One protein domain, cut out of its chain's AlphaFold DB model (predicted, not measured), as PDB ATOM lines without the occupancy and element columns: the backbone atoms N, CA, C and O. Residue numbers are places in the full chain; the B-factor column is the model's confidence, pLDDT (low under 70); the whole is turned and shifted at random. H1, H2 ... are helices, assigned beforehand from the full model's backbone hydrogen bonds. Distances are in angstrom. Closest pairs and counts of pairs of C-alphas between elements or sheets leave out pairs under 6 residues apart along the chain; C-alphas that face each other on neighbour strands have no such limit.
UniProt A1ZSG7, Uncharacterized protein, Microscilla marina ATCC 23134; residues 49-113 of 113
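AT A GLANCE: This is residues 49 to 113 of the 113 residues of an uncharacterized protein of Microscilla marina ATCC 23134 (UniProt A1ZSG7). Two long helices, H1 and H2, lie side by side and run opposite ways as a helical hairpin, and the short helix H3 folds back along the far end of H2, next to where H1 begins. The two long helices make the length of the model, and residues 72 to 76 join them at one end. The printed part has 65 residues with three named helices, in the order H1, H2, H3, and no named strand; the class is all helix. The whole is loose, with a radius of gyration of the C-alphas of 13.5 A, and spans 41 by 20 by 14 A, only just a rod.

IN THESE COORDINATES: H1, the longest helix by residues, holds residues 49 to 71 and measures 31.6 A from C-alpha 49 at (160.806, 150.775, 172.044) to C-alpha 71 at (179.158, 158.620, 147.511). H2, residues 77 to 98, measures 31.9 A. H3, residues 103 to 111, measures 12.2 A and ends with C-alpha 111 at (153.163, 166.374, 163.020).

HOW THE PARTS SIT: H1 and H2 touch, with the C-alphas of Leu 55 and Lys 94 the closest at 6.0 A. This hairpin has a shallow tilt of 17 degrees, opposite ways. H2 touches H3 with residues 93 to 97 alone, and the closest C-alphas are those of Leu 97 and Leu 106, 6.1 A apart. H2 and H3 are also a helical hairpin, at a shallow tilt of 11 degrees, opposite ways. H1 and H3 are close but not clearly touching; their closest C-alphas, of Gln 51 and Leu 106, are 7.6 A apart. Every O i to N i+4 pair is within hydrogen-bond range in H1 and H3, and 16 of 18 are in H2.

THE WHOLE: The two C-alphas farthest apart, those of Gln 76 and Thr 102, are 40.9 A apart. The printed part has no cut and ends at Asn 113, the chain's last residue. Both links, H1 to H2 and H2 to H3, are tight. The mean pLDDT of the printed part is 75.0, and it is under 70 at residues 65 to 83 and residue 113.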
ATOM      1  N   VAL A  49     160.557 151.685 173.168       89.00
ATOM      2  CA  VAL A  49     160.806 150.775 172.044       89.00
ATOM      3  C   VAL A  49     160.443 151.442 170.717       89.00
ATOM      4  O   VAL A  49     161.203 151.361 169.749       89.00
ATOM      5  N   THR A  50     159.298 152.119 170.650       87.38
ATOM      6  CA  THR A  50     158.862 152.836 169.445       87.38
ATOM      7  C   THR A  50     159.738 154.046 169.151       87.38
ATOM      8  O   THR A  50     160.158 154.232 168.008       87.38
ATOM      9  N   GLN A  51     160.076 154.837 170.166       86.44
ATOM     10  CA  GLN A  51     161.002 155.958 170.057       86.44
ATOM     11  C   GLN A  51     162.338 155.481 169.491       86.44
ATOM     12  O   GLN A  51     162.833 156.051 168.518       86.44
ATOM     13  N   GLN A  52     162.894 154.402 170.039       86.88
ATOM     14  CA  GLN A  52     164.163 153.864 169.576       86.88
ATOM     15  C   GLN A  52     164.084 153.340 168.136       86.88
ATOM     16  O   GLN A  52     164.950 153.677 167.328       86.88
ATOM     17  N   LYS A  53     163.012 152.630 167.758       88.31
ATOM     18  CA  LYS A  53     162.781 152.205 166.364       88.31
ATOM     19  C   LYS A  53     162.728 153.383 165.391       88.31
ATOM     20  O   LYS A  53     163.295 153.309 164.301       88.31
ATOM     21  N   ILE A  54     162.060 154.474 165.765       88.25
ATOM     22  CA  ILE A  54     161.972 155.676 164.927       88.25
ATOM     23  C   ILE A  54     163.345 156.351 164.823       88.25
ATOM     24  O   ILE A  54     163.766 156.705 163.724       88.25
ATOM     25  N   LEU A  55     164.086 156.468 165.928       87.50
ATOM     26  CA  LEU A  55     165.443 157.028 165.934       87.50
ATOM     27  C   LEU A  55     166.412 156.214 165.063       87.50
ATOM     28  O   LEU A  55     167.190 156.790 164.299       87.50
ATOM     29  N   GLU A  56     166.345 154.886 165.135       88.12
ATOM     30  CA  GLU A  56     167.119 153.982 164.282       88.12
ATOM     31  C   GLU A  56     166.714 154.117 162.812       88.12
ATOM     32  O   GLU A  56     167.579 154.180 161.938       88.12
ATOM     33  N   SER A  57     165.415 154.240 162.529       87.25
ATOM     34  CA  SER A  57     164.893 154.462 161.177       87.25
ATOM     35  C   SER A  57     165.370 155.794 160.586       87.25
ATOM     36  O   SER A  57     165.813 155.829 159.437       87.25
ATOM     37  N   ILE A  58     165.374 156.873 161.377       84.75
ATOM     38  CA  ILE A  58     165.942 158.176 161.001       84.75
ATOM     39  C   ILE A  58     167.433 158.036 160.700       84.75
ATOM     40  O   ILE A  58     167.900 158.481 159.651       84.75
ATOM     41  N   GLN A  59     168.189 157.384 161.587       81.25
ATOM     42  CA  GLN A  59     169.624 157.183 161.399       81.25
ATOM     43  C   GLN A  59     169.917 156.346 160.148       81.25
ATOM     44  O   GLN A  59     170.842 156.669 159.401       81.25
ATOM     45  N   ALA A  60     169.132 155.299 159.892       83.06
ATOM     46  CA  ALA A  60     169.237 154.477 158.694       83.06
ATOM     47  C   ALA A  60     168.887 155.281 157.438       83.06
ATOM     48  O   ALA A  60     169.614 155.206 156.455       83.06
ATOM     49  N   PHE A  61     167.848 156.118 157.473       80.06
ATOM     50  CA  PHE A  61     167.491 156.986 156.354       80.06
ATOM     51  C   PHE A  61     168.599 157.999 156.041       80.06
ATOM     52  O   PHE A  61     169.006 158.119 154.885       80.06
ATOM     53  N   ILE A  62     169.158 158.655 157.064       76.00
ATOM     54  CA  ILE A  62     170.331 159.527 156.920       76.00
ATOM     55  C   ILE A  62     171.492 158.738 156.308       76.00
ATOM     56  O   ILE A  62     172.084 159.152 155.318       76.00
ATOM     57  N   THR A  63     171.817 157.580 156.874       73.56
ATOM     58  CA  THR A  63     172.996 156.813 156.464       73.56
ATOM     59  C   THR A  63     172.835 156.291 155.042       73.56
ATOM     60  O   THR A  63     173.686 156.531 154.199       73.56
ATOM     61  N   THR A  64     171.730 155.621 154.734       73.31
ATOM     62  CA  THR A  64     171.487 155.048 153.414       73.31
ATOM     63  C   THR A  64     171.298 156.144 152.382       73.31
ATOM     64  O   THR A  64     171.993 156.141 151.378       73.31
ATOM     65  N   ARG A  65     170.420 157.126 152.599       68.25
ATOM     66  CA  ARG A  65     170.127 158.099 151.544       68.25
ATOM     67  C   ARG A  65     171.159 159.191 151.443       68.25
ATOM     68  O   ARG A  65     171.645 159.391 150.340       68.25
ATOM     69  N   LEU A  66     171.538 159.859 152.531       64.56
ATOM     70  CA  LEU A  66     172.511 160.945 152.421       64.56
ATOM     71  C   LEU A  66     173.906 160.424 152.074       64.56
ATOM     72  O   LEU A  66     174.518 161.000 151.183       64.56
ATOM     73  N   LEU A  67     174.406 159.320 152.650       62.00
ATOM     74  CA  LEU A  67     175.729 158.825 152.230       62.00
ATOM     75  C   LEU A  67     175.711 158.168 150.848       62.00
ATOM     76  O   LEU A  67     176.678 158.360 150.117       62.00
ATOM     77  N   GLU A  68     174.669 157.432 150.435       62.97
ATOM     78  CA  GLU A  68     174.651 156.884 149.065       62.97
ATOM     79  C   GLU A  68     174.595 157.990 148.013       62.97
ATOM     80  O   GLU A  68     175.290 157.906 147.009       62.97
ATOM     81  N   VAL A  69     173.797 159.030 148.243       57.16
ATOM     82  CA  VAL A  69     173.675 160.215 147.374       57.16
ATOM     83  C   VAL A  69     175.015 160.926 147.210       57.16
ATOM     84  O   VAL A  69     175.369 161.372 146.118       57.16
ATOM     85  N   VAL A  70     175.786 160.986 148.290       55.03
ATOM     86  CA  VAL A  70     177.064 161.701 148.360       55.03
ATOM     87  C   VAL A  70     178.204 160.868 147.807       55.03
ATOM     88  O   VAL A  70     179.064 161.398 147.109       55.03
ATOM     89  N   ASN A  71     178.190 159.560 148.063       57.66
ATOM     90  CA  ASN A  71     179.158 158.620 147.511       57.66
ATOM     91  C   ASN A  71     178.931 158.379 146.014       57.66
ATOM     92  O   ASN A  71     179.888 158.132 145.286       57.66
ATOM     93  N   LYS A  72     177.684 158.458 145.530       56.09
ATOM     94  CA  LYS A  72     177.353 158.266 144.110       56.09
ATOM     95  C   LYS A  72     177.538 159.525 143.259       56.09
ATOM     96  O   LYS A  72     177.185 159.458 142.086       56.09
ATOM     97  N   ASN A  73     178.062 160.637 143.798       51.50
ATOM     98  CA  ASN A  73     178.357 161.873 143.052       51.50
ATOM     99  C   ASN A  73     177.252 162.202 142.026       51.50
ATOM    100  O   ASN A  73     177.523 162.251 140.825       51.50
ATOM    101  N   THR A  74     175.990 162.356 142.463       49.56
ATOM    102  CA  THR A  74     174.805 162.510 141.569       49.56
ATOM    103  C   THR A  74     173.932 163.760 141.847       49.56
ATOM    104  O   THR A  74     172.716 163.690 141.776       49.56
ATOM    105  N   PHE A  75     174.520 164.929 142.154       52.53
ATOM    106  CA  PHE A  75     173.813 166.204 142.363       52.53
ATOM    107  C   PHE A  75     174.446 167.458 141.751       52.53
ATOM    108  O   PHE A  75     175.646 167.700 141.864       52.53
ATOM    109  N   GLN A  76     173.604 168.323 141.185       47.12
ATOM    110  CA  GLN A  76     173.986 169.703 140.880       47.12
ATOM    111  C   GLN A  76     173.954 170.546 142.174       47.12
ATOM    112  O   GLN A  76     173.170 170.270 143.080       47.12
ATOM    113  N   LEU A  77     174.753 171.619 142.259       45.66
ATOM    114  CA  LEU A  77     174.903 172.508 143.434       45.66
ATOM    115  C   LEU A  77     173.594 172.940 144.136       45.66
ATOM    116  O   LEU A  77     173.569 173.058 145.361       45.66
ATOM    117  N   LYS A  78     172.502 173.162 143.389       52.00
ATOM    118  CA  LYS A  78     171.184 173.526 143.953       52.00
ATOM    119  C   LYS A  78     170.563 172.412 144.797       52.00
ATOM    120  O   LYS A  78     169.868 172.700 145.765       52.00
ATOM    121  N   GLU A  79     170.809 171.161 144.437       53.03
ATOM    122  CA  GLU A  79     170.264 170.009 145.146       53.03
ATOM    123  C   GLU A  79     171.073 169.752 146.424       53.03
ATOM    124  O   GLU A  79     170.480 169.497 147.462       53.03
ATOM    125  N   GLY A  80     172.396 169.959 146.424       60.16
ATOM    126  CA  GLY A  80     173.229 169.799 147.627       60.16
ATOM    127  C   GLY A  80     172.769 170.625 148.837       60.16
ATOM    128  O   GLY A  80     172.743 170.114 149.955       60.16
ATOM    129  N   ALA A  81     172.323 171.868 148.618       65.44
ATOM    130  CA  ALA A  81     171.740 172.702 149.673       65.44
ATOM    131  C   ALA A  81     170.423 172.123 150.222       65.44
ATOM    132  O   ALA A  81     170.195 172.149 151.428       65.44
ATOM    133  N   ILE A  82     169.591 171.544 149.352       68.06
ATOM    134  CA  ILE A  82     168.343 170.871 149.732       68.06
ATOM    135  C   ILE A  82     168.651 169.621 150.571       68.06
ATOM    136  O   ILE A  82     168.045 169.419 151.619       68.06
ATOM    137  N   TYR A  83     169.643 168.816 150.181       69.56
ATOM    138  CA  TYR A  83     170.086 167.655 150.968       69.56
ATOM    139  C   TYR A  83     170.687 168.051 152.315       69.56
ATOM    140  O   TYR A  83     170.418 167.403 153.324       69.56
ATOM    141  N   GLN A  84     171.491 169.114 152.350       70.31
ATOM    142  CA  GLN A  84     172.051 169.626 153.596       70.31
ATOM    143  C   GLN A  84     170.949 170.144 154.532       70.31
ATOM    144  O   GLN A  84     171.036 169.932 155.744       70.31
ATOM    145  N   GLN A  85     169.908 170.776 153.982       75.44
ATOM    146  CA  GLN A  85     168.735 171.188 154.747       75.44
ATOM    147  C   GLN A  85     168.004 169.965 155.311       75.44
ATOM    148  O   GLN A  85     167.841 169.884 156.521       75.44
ATOM    149  N   TYR A  86     167.712 168.951 154.488       74.75
ATOM    150  CA  TYR A  86     167.092 167.707 154.961       74.75
ATOM    151  C   TYR A  86     167.909 167.001 156.039       74.75
ATOM    152  O   TYR A  86     167.345 166.533 157.020       74.75
ATOM    153  N   TYR A  87     169.233 166.933 155.894       76.19
ATOM    154  CA  TYR A  87     170.100 166.392 156.939       76.19
ATOM    155  C   TYR A  87     169.980 167.186 158.245       76.19
ATOM    156  O   TYR A  87     169.908 166.600 159.322       76.19
ATOM    157  N   THR A  88     169.945 168.515 158.149       79.62
ATOM    158  CA  THR A  88     169.798 169.396 159.313       79.62
ATOM    159  C   THR A  88     168.449 169.178 159.996       79.62
ATOM    160  O   THR A  88     168.408 169.036 161.217       79.62
ATOM    161  N   ASP A  89     167.375 169.081 159.216       81.38
ATOM    162  CA  ASP A  89     166.019 168.847 159.713       81.38
ATOM    163  C   ASP A  89     165.886 167.449 160.340       81.38
ATOM    164  O   ASP A  89     165.322 167.313 161.423       81.38
ATOM    165  N   LEU A  90     166.491 166.423 159.732       81.06
ATOM    166  CA  LEU A  90     166.551 165.052 160.253       81.06
ATOM    167  C   LEU A  90     167.314 164.960 161.580       81.06
ATOM    168  O   LEU A  90     166.853 164.311 162.518       81.06
ATOM    169  N   GLU A  91     168.469 165.616 161.686       81.06
ATOM    170  CA  GLU A  91     169.245 165.670 162.930       81.06
ATOM    171  C   GLU A  91     168.496 166.442 164.029       81.06
ATOM    172  O   GLU A  91     168.503 166.040 165.200       81.06
ATOM    173  N   ALA A  92     167.808 167.527 163.664       84.00
ATOM    174  CA  ALA A  92     166.950 168.268 164.584       84.00
ATOM    175  C   ALA A  92     165.754 167.422 165.045       84.00
ATOM    176  O   ALA A  92     165.450 167.405 166.240       84.00
ATOM    177  N   LEU A  93     165.108 166.685 164.135       84.50
ATOM    178  CA  LEU A  93     164.017 165.766 164.453       84.50
ATOM    179  C   LEU A  93     164.495 164.661 165.396       84.50
ATOM    180  O   LEU A  93     163.875 164.439 166.432       84.50
ATOM    181  N   LYS A  94     165.631 164.026 165.092       84.06
ATOM    182  CA  LYS A  94     166.261 163.011 165.945       84.06
ATOM    183  C   LYS A  94     166.501 163.533 167.363       84.06
ATOM    184  O   LYS A  94     166.187 162.851 168.333       84.06
ATOM    185  N   THR A  95     167.014 164.758 167.485       84.94
ATOM    186  CA  THR A  95     167.271 165.397 168.786       84.94
ATOM    187  C   THR A  95     165.973 165.643 169.558       84.94
ATOM    188  O   THR A  95     165.906 165.331 170.742       84.94
ATOM    189  N   LYS A  96     164.925 166.152 168.894       87.00
ATOM    190  CA  LYS A  96     163.607 166.381 169.516       87.00
ATOM    191  C   LYS A  96     162.947 165.073 169.952       87.00
ATOM    192  O   LYS A  96     162.447 164.980 171.071       87.00
ATOM    193  N   LEU A  97     162.981 164.052 169.096       85.75
ATOM    194  CA  LEU A  97     162.406 162.744 169.398       85.75
ATOM    195  C   LEU A  97     163.099 162.092 170.586       85.75
ATOM    196  O   LEU A  97     162.401 161.573 171.441       85.75
ATOM    197  N   ALA A  98     164.428 162.186 170.697       82.50
ATOM    198  CA  ALA A  98     165.186 161.629 171.821       82.50
ATOM    199  C   ALA A  98     164.853 162.268 173.184       82.50
ATOM    200  O   ALA A  98     165.152 161.682 174.218       82.50
ATOM    201  N   THR A  99     164.245 163.460 173.197       86.06
ATOM    202  CA  THR A  99     163.803 164.133 174.433       86.06
ATOM    203  C   THR A  99     162.347 163.857 174.802       86.06
ATOM    204  O   THR A  99     161.909 164.276 175.868       86.06
ATOM    205  N   CYS A 100     161.589 163.183 173.933       84.31
ATOM    206  CA  CYS A 100     160.196 162.849 174.213       84.31
ATOM    207  C   CYS A 100     160.115 161.737 175.261       84.31
ATOM    208  O   CYS A 100     160.880 160.777 175.215       84.31
ATOM    209  N   THR A 101     159.155 161.853 176.169       81.75
ATOM    210  CA  THR A 101     158.871 160.845 177.204       81.75
ATOM    211  C   THR A 101     157.445 160.309 177.121       81.75
ATOM    212  O   THR A 101     157.109 159.343 177.797       81.75
ATOM    213  N   THR A 102     156.612 160.904 176.264       85.44
ATOM    214  CA  THR A 102     155.206 160.530 176.073       85.44
ATOM    215  C   THR A 102     154.871 160.305 174.595       85.44
ATOM    216  O   THR A 102     155.485 160.904 173.703       85.44
ATOM    217  N   LEU A 103     153.831 159.508 174.312       81.88
ATOM    218  CA  LEU A 103     153.300 159.356 172.945       81.88
ATOM    219  C   LEU A 103     152.792 160.681 172.372       81.88
ATOM    220  O   LEU A 103     152.924 160.937 171.175       81.88
ATOM    221  N   THR A 104     152.235 161.539 173.228       85.25
ATOM    222  CA  THR A 104     151.722 162.855 172.824       85.25
ATOM    223  C   THR A 104     152.852 163.755 172.321       85.25
ATOM    224  O   THR A 104     152.701 164.432 171.304       85.25
ATOM    225  N   GLU A 105     154.004 163.744 172.996       86.25
ATOM    226  CA  GLU A 105     155.195 164.479 172.556       86.25
ATOM    227  C   GLU A 105     155.764 163.910 171.255       86.25
ATOM    228  O   GLU A 105     156.023 164.680 170.330       86.25
ATOM    229  N   LEU A 106     155.882 162.580 171.146       83.19
ATOM    230  CA  LEU A 106     156.341 161.913 169.920       83.19
ATOM    231  C   LEU A 106     155.456 162.266 168.718       83.19
ATOM    232  O   LEU A 106     155.964 162.635 167.658       83.19
ATOM    233  N   THR A 107     154.135 162.216 168.905       84.25
ATOM    234  CA  THR A 107     153.142 162.571 167.880       84.25
ATOM    235  C   THR A 107     153.312 164.022 167.447       84.25
ATOM    236  O   THR A 107     153.512 164.302 166.268       84.25
ATOM    237  N   ARG A 108     153.333 164.955 168.407       84.81
ATOM    238  CA  ARG A 108     153.441 166.392 168.128       84.81
ATOM    239  C   ARG A 108     154.749 166.756 167.419       84.81
ATOM    240  O   ARG A 108     154.761 167.640 166.566       84.81
ATOM    241  N   VAL A 109     155.856 166.097 167.767       85.25
ATOM    242  CA  VAL A 109     157.154 166.317 167.113       85.25
ATOM    243  C   VAL A 109     157.128 165.868 165.649       85.25
ATOM    244  O   VAL A 109     157.731 166.536 164.809       85.25
ATOM    245  N   LEU A 110     156.404 164.796 165.320       81.50
ATOM    246  CA  LEU A 110     156.282 164.289 163.949       81.50
ATOM    247  C   LEU A 110     155.205 164.984 163.112       81.50
ATOM    248  O   LEU A 110     155.333 165.010 161.896       81.50
ATOM    249  N   GLU A 111     154.171 165.560 163.722       80.06
ATOM    250  CA  GLU A 111     153.163 166.374 163.020       80.06
ATOM    251  C   GLU A 111     153.687 167.762 162.613       80.06
ATOM    252  O   GLU A 111     153.136 168.400 161.718       80.06
ATOM    253  N   GLY A 112     154.742 168.251 163.272       72.62
ATOM    254  CA  GLY A 112     155.340 169.560 163.002       72.62
ATOM    255  C   GLY A 112     156.374 169.604 161.866       72.62
ATOM    256  O   GLY A 112     157.025 170.640 161.724       72.62
ATOM    257  N   ASN A 113     156.573 168.511 161.116       60.78
ATOM    258  CA  ASN A 113     157.574 168.364 160.043       60.78
ATOM    259  C   ASN A 113     156.963 167.748 158.778       60.78
ATOM    260  O   ASN A 113     157.563 167.945 157.694       60.78
TER     261      ASN A 113